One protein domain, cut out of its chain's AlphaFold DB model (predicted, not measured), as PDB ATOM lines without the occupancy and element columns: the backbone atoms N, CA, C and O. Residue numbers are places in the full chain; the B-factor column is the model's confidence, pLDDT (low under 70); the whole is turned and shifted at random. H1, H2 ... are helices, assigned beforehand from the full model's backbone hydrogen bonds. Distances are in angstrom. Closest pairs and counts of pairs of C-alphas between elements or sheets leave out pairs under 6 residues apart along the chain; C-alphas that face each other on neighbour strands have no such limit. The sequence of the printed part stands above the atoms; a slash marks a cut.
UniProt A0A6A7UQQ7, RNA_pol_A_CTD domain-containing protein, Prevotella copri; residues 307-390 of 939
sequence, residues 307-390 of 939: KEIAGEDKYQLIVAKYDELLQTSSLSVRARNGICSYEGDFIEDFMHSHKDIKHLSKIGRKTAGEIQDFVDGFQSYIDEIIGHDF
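Overview. This is residues 307 to 390 of the 939 residues of the protein "RNA_pol_A_CTD domain-containing protein" of Prevotella copri (UniProt A0A6A7UQQ7). One long helix, H5, runs most of the domain's length, and four shorter helices pack along one side: H1 and the oppositely running H2 toward its last residues, H4 crossing near its middle, H3 near its start. The 84 printed residues hold five named helices, H1 to H5 in order, and no named strand: all helix. The whole is compact, with a radius of gyration of the C-alphas of 12.8 A, and spans 40 by 23 by 18 A.

Arrangement. H1, residues 307 to 310, only just touches the hub H5, residues 365 to 387, with 3 pairs of C-alphas within 8 A, the closest Ala 310 and Ile 386. H2, residues 312 to 328, touches H5 residues 378 to 386, closest C-alphas Ile 318 and Ile 382, 6.5 A. H3, residues 333 to 339, touches H5 at a steep tilt of 54 degrees, closest C-alphas Ala 335 and Thr 367. H4, residues 346 to 352, touches H5 at a steep tilt of 59 degrees, closest C-alphas Met 351 and Val 375. Every O i to N i+4 pair is within hydrogen-bond range in H2 and H3, 2 of 3 in H4, 16 of 19 in H5; H1 is too short.

Along the chain. H1 begins at C-alpha 307 (24.427, 106.802, -2.845). H2 measures 24.3 A; H5, 33.7 A, ends at C-alpha 387 (19.382, 112.246, -14.738).

Size, cuts and confidence. The printed part has no cut. The link H4 to H5 is long. Thirteen residues are under pLDDT 70.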
ATOM      1  N   LYS A 307      22.978 106.822  -2.625       79.19
ATOM      2  CA  LYS A 307      24.427 106.802  -2.845       79.19
ATOM      3  C   LYS A 307      24.899 105.726  -3.838       79.19
ATOM      4  O   LYS A 307      25.788 105.998  -4.640       79.19
ATOM      5  N   GLU A 308      24.307 104.527  -3.837       76.44
ATOM      6  CA  GLU A 308      24.602 103.489  -4.844       76.44
ATOM      7  C   GLU A 308      24.010 103.796  -6.232       76.44
ATOM      8  O   GLU A 308      24.538 103.304  -7.226       76.44
ATOM      9  N   ILE A 309      22.926 104.574  -6.314       76.75
ATOM     10  CA  ILE A 309      22.268 104.950  -7.581       76.75
ATOM     11  C   ILE A 309      22.973 106.137  -8.240       76.75
ATOM     12  O   ILE A 309      23.194 106.134  -9.447       76.75
ATOM     13  N   ALA A 310      23.297 107.159  -7.451       72.69
ATOM     14  CA  ALA A 310      23.884 108.399  -7.938       72.69
ATOM     15  C   ALA A 310      25.408 108.283  -8.148       72.69
ATOM     16  O   ALA A 310      25.963 108.958  -9.012       72.69
ATOM     17  N   GLY A 311      26.085 107.421  -7.380       74.25
ATOM     18  CA  GLY A 311      27.542 107.441  -7.241       74.25
ATOM     19  C   GLY A 311      28.002 108.505  -6.238       74.25
ATOM     20  O   GLY A 311      27.224 109.369  -5.830       74.25
ATOM     21  N   GLU A 312      29.268 108.431  -5.813       71.44
ATOM     22  CA  GLU A 312      29.818 109.297  -4.757       71.44
ATOM     23  C   GLU A 312      29.674 110.787  -5.108       71.44
ATOM     24  O   GLU A 312      29.021 111.519  -4.368       71.44
ATOM     25  N   ASP A 313      30.190 111.214  -6.262       66.25
ATOM     26  CA  ASP A 313      30.247 112.625  -6.678       66.25
ATOM     27  C   ASP A 313      28.857 113.283  -6.697       66.25
ATOM     28  O   ASP A 313      28.648 114.369  -6.150       66.25
ATOM     29  N   LYS A 314      27.867 112.585  -7.269       74.50
ATOM     30  CA  LYS A 314      26.475 113.049  -7.311       74.50
ATOM     31  C   LYS A 314      25.812 113.025  -5.933       74.50
ATOM     32  O   LYS A 314      25.020 113.913  -5.626       74.50
ATOM     33  N   TYR A 315      26.127 112.046  -5.085       79.75
ATOM     34  CA  TYR A 315      25.605 112.002  -3.718       79.75
ATOM     35  C   TYR A 315      26.144 113.164  -2.870       79.75
ATOM     36  O   TYR A 315      25.382 113.781  -2.128       79.75
ATOM     37  N   GLN A 316      27.418 113.538  -3.033       70.31
ATOM     38  CA  GLN A 316      28.012 114.690  -2.340       70.31
ATOM     39  C   GLN A 316      27.361 116.029  -2.732       70.31
ATOM     40  O   GLN A 316      27.298 116.940  -1.905       70.31
ATOM     41  N   LEU A 317      26.811 116.152  -3.947       67.88
ATOM     42  CA  LEU A 317      25.981 117.300  -4.342       67.88
ATOM     43  C   LEU A 317      24.615 117.308  -3.672       67.88
ATOM     44  O   LEU A 317      24.149 118.359  -3.237       67.88
ATOM     45  N   ILE A 318      23.979 116.141  -3.574       77.12
ATOM     46  CA  ILE A 318      22.701 115.992  -2.881       77.12
ATOM     47  C   ILE A 318      22.884 116.361  -1.397       77.12
ATOM     48  O   ILE A 318      22.075 117.111  -0.862       77.12
ATOM     49  N   VAL A 319      23.991 115.968  -0.758       76.06
ATOM     50  CA  VAL A 319      24.350 116.429   0.598       76.06
ATOM     51  C   VAL A 319      24.597 117.947   0.640       76.06
ATOM     52  O   VAL A 319      23.983 118.644   1.448       76.06
ATOM     53  N   ALA A 320      25.427 118.499  -0.252       65.38
ATOM     54  CA  ALA A 320      25.762 119.928  -0.239       65.38
ATOM     55  C   ALA A 320      24.538 120.839  -0.471       65.38
ATOM     56  O   ALA A 320      24.355 121.833   0.236       65.38
ATOM     57  N   LYS A 321      23.659 120.488  -1.421       73.12
ATOM     58  CA  LYS A 321      22.423 121.236  -1.695       73.12
ATOM     59  C   LYS A 321      21.399 121.073  -0.570       73.12
ATOM     60  O   LYS A 321      20.696 122.033  -0.249       73.12
ATOM     61  N   TYR A 322      21.331 119.894   0.051       78.88
ATOM     62  CA  TYR A 322      20.519 119.664   1.244       78.88
ATOM     63  C   TYR A 322      20.934 120.609   2.379       78.88
ATOM     64  O   TYR A 322      20.076 121.305   2.922       78.88
ATOM     65  N   ASP A 323      22.232 120.720   2.678       68.44
ATOM     66  CA  ASP A 323      22.746 121.610   3.726       68.44
ATOM     67  C   ASP A 323      22.570 123.101   3.389       68.44
ATOM     68  O   ASP A 323      22.183 123.889   4.260       68.44
ATOM     69  N   GLU A 324      22.783 123.505   2.129       66.44
ATOM     70  CA  GLU A 324      22.498 124.866   1.650       66.44
ATOM     71  C   GLU A 324      21.027 125.235   1.885       66.44
ATOM     72  O   GLU A 324      20.717 126.291   2.448       66.44
ATOM     73  N   LEU A 325      20.101 124.358   1.489       69.75
ATOM     74  CA  LEU A 325      18.667 124.581   1.654       69.75
ATOM     75  C   LEU A 325      18.248 124.485   3.120       69.75
ATOM     76  O   LEU A 325      17.389 125.250   3.558       69.75
ATOM     77  N   LEU A 326      18.874 123.635   3.934       72.50
ATOM     78  CA  LEU A 326      18.605 123.584   5.369       72.50
ATOM     79  C   LEU A 326      18.981 124.907   6.059       72.50
ATOM     80  O   LEU A 326      18.292 125.337   6.990       72.50
ATOM     81  N   GLN A 327      20.026 125.591   5.588       61.38
ATOM     82  CA  GLN A 327      20.454 126.901   6.087       61.38
ATOM     83  C   GLN A 327      19.608 128.062   5.537       61.38
ATOM     84  O   GLN A 327      19.179 128.916   6.313       61.38
ATOM     85  N   THR A 328      19.333 128.084   4.230       55.06
ATOM     86  CA  THR A 328      18.671 129.211   3.537       55.06
ATOM     87  C   THR A 328      17.139 129.179   3.585       55.06
ATOM     88  O   THR A 328      16.500 130.224   3.451       55.06
ATOM     89  N   SER A 329      16.525 128.011   3.797       61.94
ATOM     90  CA  SER A 329      15.065 127.859   3.786       61.94
ATOM     91  C   SER A 329      14.344 128.577   4.932       61.94
ATOM     92  O   SER A 329      14.822 128.706   6.066       61.94
ATOM     93  N   SER A 330      13.088 128.927   4.651       64.56
ATOM     94  CA  SER A 330      12.102 129.484   5.584       64.56
ATOM     95  C   SER A 330      11.624 128.506   6.675       64.56
ATOM     96  O   SER A 330      10.687 128.825   7.412       64.56
ATOM     97  N   LEU A 331      12.265 127.336   6.817       77.88
ATOM     98  CA  LEU A 331      11.973 126.344   7.851       77.88
ATOM     99  C   LEU A 331      12.004 126.968   9.251       77.88
ATOM    100  O   LEU A 331      12.985 127.612   9.655       77.88
ATOM    101  N   SER A 332      10.951 126.719  10.039       79.06
ATOM    102  CA  SER A 332      10.919 127.168  11.428       79.06
ATOM    103  C   SER A 332      12.038 126.515  12.244       79.06
ATOM    104  O   SER A 332      12.473 125.394  11.971       79.06
ATOM    105  N   VAL A 333      12.461 127.175  13.328       72.94
ATOM    106  CA  VAL A 333      13.449 126.621  14.279       72.94
ATOM    107  C   VAL A 333      13.031 125.231  14.785       72.94
ATOM    108  O   VAL A 333      13.881 124.394  15.067       72.94
ATOM    109  N   ARG A 334      11.723 124.943  14.852       72.50
ATOM    110  CA  ARG A 334      11.205 123.631  15.258       72.50
ATOM    111  C   ARG A 334      11.290 122.575  14.151       72.50
ATOM    112  O   ARG A 334      11.461 121.408  14.484       72.50
ATOM    113  N   ALA A 335      11.174 122.965  12.881       79.56
ATOM    114  CA  ALA A 335      11.375 122.066  11.747       79.56
ATOM    115  C   ALA A 335      12.858 121.719  11.592       79.56
ATOM    116  O   ALA A 335      13.213 120.546  11.655       79.56
ATOM    117  N   ARG A 336      13.726 122.741  11.540       77.81
ATOM    118  CA  ARG A 336      15.186 122.583  11.465       77.81
ATOM    119  C   ARG A 336      15.726 121.731  12.620       77.81
ATOM    120  O   ARG A 336      16.376 120.723  12.375       77.81
ATOM    121  N   ASN A 337      15.354 122.032  13.870       75.25
ATOM    122  CA  ASN A 337      15.737 121.199  15.019       75.25
ATOM    123  C   ASN A 337      15.131 119.784  14.979       75.25
ATOM    124  O   ASN A 337      15.701 118.882  15.579       75.25
ATOM    125  N   GLY A 338      13.980 119.586  14.326       78.50
ATOM    126  CA  GLY A 338      13.389 118.263  14.125       78.50
ATOM    127  C   GLY A 338      14.270 117.405  13.221       78.50
ATOM    128  O   GLY A 338      14.680 116.322  13.636       78.50
ATOM    129  N   ILE A 339      14.622 117.942  12.049       82.25
ATOM    130  CA  ILE A 339      15.519 117.320  11.066       82.25
ATOM    131  C   ILE A 339      16.896 117.039  11.691       82.25
ATOM    132  O   ILE A 339      17.305 115.885  11.769       82.25
ATOM    133  N   CYS A 340      17.561 118.053  12.262       75.75
ATOM    134  CA  CYS A 340      18.881 117.908  12.902       75.75
ATOM    135  C   CYS A 340      18.891 117.033  14.175       75.75
ATOM    136  O   CYS A 340      19.950 116.835  14.767       75.75
ATOM    137  N   SER A 341      17.731 116.558  14.647       73.94
ATOM    138  CA  SER A 341      17.618 115.622  15.778       73.94
ATOM    139  C   SER A 341      17.346 114.177  15.351       73.94
ATOM    140  O   SER A 341      17.084 113.330  16.207       73.94
ATOM    141  N   TYR A 342      17.374 113.897  14.046       81.00
ATOM    142  CA  TYR A 342      17.241 112.547  13.522       81.00
ATOM    143  C   TYR A 342      18.534 111.739  13.727       81.00
ATOM    144  O   TYR A 342      19.630 112.267  13.572       81.00
ATOM    145  N   GLU A 343      18.405 110.465  14.110       69.00
ATOM    146  CA  GLU A 343      19.545 109.576  14.416       69.00
ATOM    147  C   GLU A 343      19.952 108.669  13.233       69.00
ATOM    148  O   GLU A 343      20.916 107.917  13.349       69.00
ATOM    149  N   GLY A 344      19.219 108.719  12.114       76.38
ATOM    150  CA  GLY A 344      19.537 108.018  10.863       76.38
ATOM    151  C   GLY A 344      19.939 108.979   9.739       76.38
ATOM    152  O   GLY A 344      19.967 110.194   9.936       76.38
ATOM    153  N   ASP A 345      20.212 108.444   8.549       79.38
ATOM    154  CA  ASP A 345      20.435 109.259   7.349       79.38
ATOM    155  C   ASP A 345      19.091 109.821   6.861       79.38
ATOM    156  O   ASP A 345      18.203 109.076   6.449       79.38
ATOM    157  N   PHE A 346      18.917 111.141   6.946       83.88
ATOM    158  CA  PHE A 346      17.657 111.791   6.589       83.88
ATOM    159  C   PHE A 346      17.359 111.725   5.082       83.88
ATOM    160  O   PHE A 346      16.190 111.651   4.698       83.88
ATOM    161  N   ILE A 347      18.393 111.747   4.238       82.50
ATOM    162  CA  ILE A 347      18.270 111.761   2.779       82.50
ATOM    163  C   ILE A 347      17.859 110.359   2.309       82.50
ATOM    164  O   ILE A 347      16.843 110.205   1.627       82.50
ATOM    165  N   GLU A 348      18.566 109.319   2.753       82.06
ATOM    166  CA  GLU A 348      18.241 107.925   2.420       82.06
ATOM    167  C   GLU A 348      16.874 107.484   2.978       82.06
ATOM    168  O   GLU A 348      16.133 106.759   2.307       82.06
ATOM    169  N   ASP A 349      16.491 107.934   4.181       80.12
ATOM    170  CA  ASP A 349      15.205 107.573   4.787       80.12
ATOM    171  C   ASP A 349      14.011 108.360   4.222       80.12
ATOM    172  O   ASP A 349      13.028 107.760   3.779       80.12
ATOM    173  N   PHE A 350      14.036 109.694   4.267       83.19
ATOM    174  CA  PHE A 350      12.844 110.504   3.973       83.19
ATOM    175  C   PHE A 350      12.733 110.903   2.502       83.19
ATOM    176  O   PHE A 350      11.617 110.958   1.991       83.19
ATOM    177  N   MET A 351      13.856 111.126   1.814       82.31
ATOM    178  CA  MET A 351      13.865 111.572   0.415       82.31
ATOM    179  C   MET A 351      13.950 110.379  -0.551       82.31
ATOM    180  O   MET A 351      13.110 110.245  -1.433       82.31
ATOM    181  N   HIS A 352      14.871 109.433  -0.349       78.81
ATOM    182  CA  HIS A 352      14.963 108.240  -1.211       78.81
ATOM    183  C   HIS A 352      13.971 107.130  -0.837       78.81
ATOM    184  O   HIS A 352      13.266 106.575  -1.682       78.81
ATOM    185  N   SER A 353      13.877 106.783   0.449       77.69
ATOM    186  CA  SER A 353      12.990 105.695   0.893       77.69
ATOM    187  C   SER A 353      11.535 106.121   1.125       77.69
ATOM    188  O   SER A 353      10.707 105.248   1.395       77.69
ATOM    189  N   HIS A 354      11.216 107.416   0.987       77.94
ATOM    190  CA  HIS A 354       9.891 108.021   1.207       77.94
ATOM    191  C   HIS A 354       9.237 107.631   2.551       77.94
ATOM    192  O   HIS A 354       8.036 107.356   2.640       77.94
ATOM    193  N   LYS A 355      10.038 107.572   3.620       81.81
ATOM    194  CA  LYS A 355       9.583 107.276   4.985       81.81
ATOM    195  C   LYS A 355       8.613 108.355   5.473       81.81
ATOM    196  O   LYS A 355       8.843 109.544   5.289       81.81
ATOM    197  N   ASP A 356       7.528 107.953   6.132       79.19
ATOM    198  CA  ASP A 356       6.524 108.901   6.628       79.19
ATOM    199  C   ASP A 356       7.136 109.849   7.679       79.19
ATOM    200  O   ASP A 356       7.616 109.408   8.725       79.19
ATOM    201  N   ILE A 357       7.066 111.163   7.439       81.69
ATOM    202  CA  ILE A 357       7.569 112.228   8.329       81.69
ATOM    203  C   ILE A 357       7.024 112.111   9.766       81.69
ATOM    204  O   ILE A 357       7.681 112.542  10.715       81.69
ATOM    205  N   LYS A 358       5.880 111.440   9.975       74.88
ATOM    206  CA  LYS A 358       5.350 111.083  11.309       74.88
ATOM    207  C   LYS A 358       6.308 110.222  12.155       74.88
ATOM    208  O   LYS A 358       6.096 110.122  13.362       74.88
ATOM    209  N   HIS A 359       7.341 109.618  11.564       75.38
ATOM    210  CA  HIS A 359       8.398 108.893  12.277       75.38
ATOM    211  C   HIS A 359       9.449 109.806  12.941       75.38
ATOM    212  O   HIS A 359      10.182 109.334  13.813       75.38
ATOM    213  N   LEU A 360       9.520 111.099  12.597       78.50
ATOM    214  CA  LEU A 360      10.375 112.061  13.302       78.50
ATOM    215  C   LEU A 360       9.817 112.358  14.702       78.50
ATOM    216  O   LEU A 360       8.642 112.687  14.878       78.50
ATOM    217  N   SER A 361      10.666 112.278  15.730       65.19
ATOM    218  CA  SER A 361      10.213 112.501  17.109       65.19
ATOM    219  C   SER A 361       9.913 113.985  17.388       65.19
ATOM    220  O   SER A 361      10.604 114.878  16.908       65.19
ATOM    221  N   LYS A 362       8.915 114.255  18.244       67.62
ATOM    222  CA  LYS A 362       8.659 115.565  18.897       67.62
ATOM    223  C   LYS A 362       8.273 116.747  17.975       67.62
ATOM    224  O   LYS A 362       8.068 117.859  18.484       67.62
ATOM    225  N   ILE A 363       8.103 116.539  16.667       72.62
ATOM    226  CA  ILE A 363       7.559 117.551  15.742       72.62
ATOM    227  C   ILE A 363       6.032 117.709  15.879       72.62
ATOM    228  O   ILE A 363       5.314 116.781  16.246       72.62
ATOM    229  N   GLY A 364       5.522 118.918  15.624       72.38
ATOM    230  CA  GLY A 364       4.084 119.227  15.658       72.38
ATOM    231  C   GLY A 364       3.428 119.139  14.276       72.38
ATOM    232  O   GLY A 364       4.112 119.215  13.264       72.38
ATOM    233  N   ARG A 365       2.089 119.058  14.207       73.62
ATOM    234  CA  ARG A 365       1.362 118.857  12.931       73.62
ATOM    235  C   ARG A 365       1.641 119.934  11.864       73.62
ATOM    236  O   ARG A 365       1.698 119.593  10.693       73.62
ATOM    237  N   LYS A 366       1.863 121.201  12.252       74.62
ATOM    238  CA  LYS A 366       2.313 122.261  11.321       74.62
ATOM    239  C   LYS A 366       3.767 122.054  10.870       74.62
ATOM    240  O   LYS A 366       4.070 122.201   9.696       74.62
ATOM    241  N   THR A 367       4.643 121.677  11.799       81.94
ATOM    242  CA  THR A 367       6.062 121.386  11.544       81.94
ATOM    243  C   THR A 367       6.243 120.197  10.596       81.94
ATOM    244  O   THR A 367       7.149 120.214   9.783       81.94
ATOM    245  N   ALA A 368       5.367 119.189  10.661       80.62
ATOM    246  CA  ALA A 368       5.371 118.076   9.712       80.62
ATOM    247  C   ALA A 368       5.039 118.521   8.274       80.62
ATOM    248  O   ALA A 368       5.614 117.977   7.343       80.62
ATOM    249  N   GLY A 369       4.165 119.524   8.103       81.25
ATOM    250  CA  GLY A 369       3.908 120.152   6.801       81.25
ATOM    251  C   GLY A 369       5.142 120.877   6.267       81.25
ATOM    252  O   GLY A 369       5.611 120.535   5.194       81.25
ATOM    253  N   GLU A 370       5.748 121.756   7.076       83.75
ATOM    254  CA  GLU A 370       6.992 122.468   6.712       83.75
ATOM    255  C   GLU A 370       8.129 121.519   6.272       83.75
ATOM    256  O   GLU A 370       8.919 121.880   5.406       83.75
ATOM    257  N   ILE A 371       8.221 120.313   6.851       84.62
ATOM    258  CA  ILE A 371       9.224 119.307   6.460       84.62
ATOM    259  C   ILE A 371       8.792 118.537   5.195       84.62
ATOM    260  O   ILE A 371       9.658 118.189   4.399       84.62
ATOM    261  N   GLN A 372       7.493 118.301   4.964       85.00
ATOM    262  CA  GLN A 372       7.007 117.678   3.722       85.00
ATOM    263  C   GLN A 372       7.223 118.608   2.526       85.00
ATOM    264  O   GLN A 372       7.815 118.187   1.542       85.00
ATOM    265  N   ASP A 373       6.853 119.888   2.653       82.50
ATOM    266  CA  ASP A 373       7.058 120.904   1.612       82.50
ATOM    267  C   ASP A 373       8.554 121.022   1.226       82.50
ATOM    268  O   ASP A 373       8.896 121.256   0.066       82.50
ATOM    269  N   PHE A 374       9.458 120.826   2.197       85.25
ATOM    270  CA  PHE A 374      10.912 120.786   1.997       85.25
ATOM    271  C   PHE A 374      11.394 119.497   1.310       85.25
ATOM    272  O   PHE A 374      12.217 119.573   0.402       85.25
ATOM    273  N   VAL A 375      10.889 118.324   1.715       85.19
ATOM    274  CA  VAL A 375      11.223 117.032   1.081       85.19
ATOM    275  C   VAL A 375      10.742 117.001  -0.371       85.19
ATOM    276  O   VAL A 375      11.543 116.731  -1.262       85.19
ATOM    277  N   ASP A 376       9.483 117.359  -0.622       81.81
ATOM    278  CA  ASP A 376       8.868 117.338  -1.954       81.81
ATOM    279  C   ASP A 376       9.565 118.329  -2.908       81.81
ATOM    280  O   ASP A 376       9.834 118.010  -4.069       81.81
ATOM    281  N   GLY A 377       9.921 119.519  -2.407       78.44
ATOM    282  CA  GLY A 377      10.688 120.511  -3.165       78.44
ATOM    283  C   GLY A 377      12.113 120.054  -3.501       78.44
ATOM    284  O   GLY A 377      12.621 120.379  -4.571       78.44
ATOM    285  N   PHE A 378      12.746 119.275  -2.621       83.50
ATOM    286  CA  PHE A 378      14.101 118.764  -2.832       83.50
ATOM    287  C   PHE A 378      14.152 117.508  -3.713       83.50
ATOM    288  O   PHE A 378      15.131 117.302  -4.428       83.50
ATOM    289  N   GLN A 379      13.086 116.702  -3.724       81.00
ATOM    290  CA  GLN A 379      12.977 115.501  -4.558       81.00
ATOM    291  C   GLN A 379      13.243 115.806  -6.042       81.00
ATOM    292  O   GLN A 379      14.013 115.107  -6.693       81.00
ATOM    293  N   SER A 380      12.683 116.915  -6.537       79.12
ATOM    294  CA  SER A 380      12.862 117.381  -7.920       79.12
ATOM    295  C   SER A 380      14.335 117.609  -8.295       79.12
ATOM    296  O   SER A 380      14.722 117.348  -9.430       79.12
ATOM    297  N   TYR A 381      15.159 118.069  -7.346       81.00
ATOM    298  CA  TYR A 381      16.595 118.291  -7.548       81.00
ATOM    299  C   TYR A 381      17.389 116.976  -7.533       81.00
ATOM    300  O   TYR A 381      18.327 116.809  -8.309       81.00
ATOM    301  N   ILE A 382      16.997 116.012  -6.691       82.75
ATOM    302  CA  ILE A 382      17.593 114.667  -6.683       82.75
ATOM    303  C   ILE A 382      17.401 113.991  -8.050       82.75
ATOM    304  O   ILE A 382      18.365 113.473  -8.617       82.75
ATOM    305  N   ASP A 383      16.183 114.039  -8.596       81.69
ATOM    306  CA  ASP A 383      15.858 113.430  -9.890       81.69
ATOM    307  C   ASP A 383      16.621 114.104 -11.052       81.69
ATOM    308  O   ASP A 383      17.123 113.419 -11.948       81.69
ATOM    309  N   GLU A 384      16.782 115.435 -11.011       80.44
ATOM    310  CA  GLU A 384      17.578 116.216 -11.972       80.44
ATOM    311  C   GLU A 384      19.072 115.830 -11.940       80.44
ATOM    312  O   GLU A 384      19.646 115.490 -12.978       80.44
ATOM    313  N   ILE A 385      19.690 115.793 -10.753       79.44
ATOM    314  CA  ILE A 385      21.105 115.415 -10.574       79.44
ATOM    315  C   ILE A 385      21.370 113.966 -11.014       79.44
ATOM    316  O   ILE A 385      22.386 113.680 -11.655       79.44
ATOM    317  N   ILE A 386      20.466 113.032 -10.704       80.50
ATOM    318  CA  ILE A 386      20.606 111.631 -11.129       80.50
ATOM    319  C   ILE A 386      20.502 111.512 -12.654       80.50
ATOM    320  O   ILE A 386      21.301 110.781 -13.244       80.50
ATOM    321  N   GLY A 387      19.589 112.255 -13.289       76.38
ATOM    322  CA  GLY A 387      19.382 112.246 -14.738       76.38
ATOM    323  C   GLY A 387      20.466 112.944 -15.575       76.38
ATOM    324  O   GLY A 387      20.616 112.601 -16.747       76.38
ATOM    325  N   HIS A 388      21.224 113.889 -15.009       77.81
ATOM    326  CA  HIS A 388      22.280 114.617 -15.727       77.81
ATOM    327  C   HIS A 388      23.582 113.804 -15.844       77.81
ATOM    328  O   HIS A 388      24.039 113.237 -14.853       77.81
ATOM    329  N   ASP A 389      24.219 113.759 -17.014       74.56
ATOM    330  CA  ASP A 389      25.495 113.051 -17.215       74.56
ATOM    331  C   ASP A 389      26.645 114.066 -17.292       74.56
ATOM    332  O   ASP A 389      26.801 114.762 -18.293       74.56
ATOM    333  N   PHE A 390      27.378 114.223 -16.186       70.50
ATOM    334  CA  PHE A 390      28.337 115.319 -15.987       70.50
ATOM    335  C   PHE A 390      29.689 115.076 -16.679       70.50
ATOM    336  O   PHE A 390      30.226 113.966 -16.617       70.50
TER     337      PHE A 390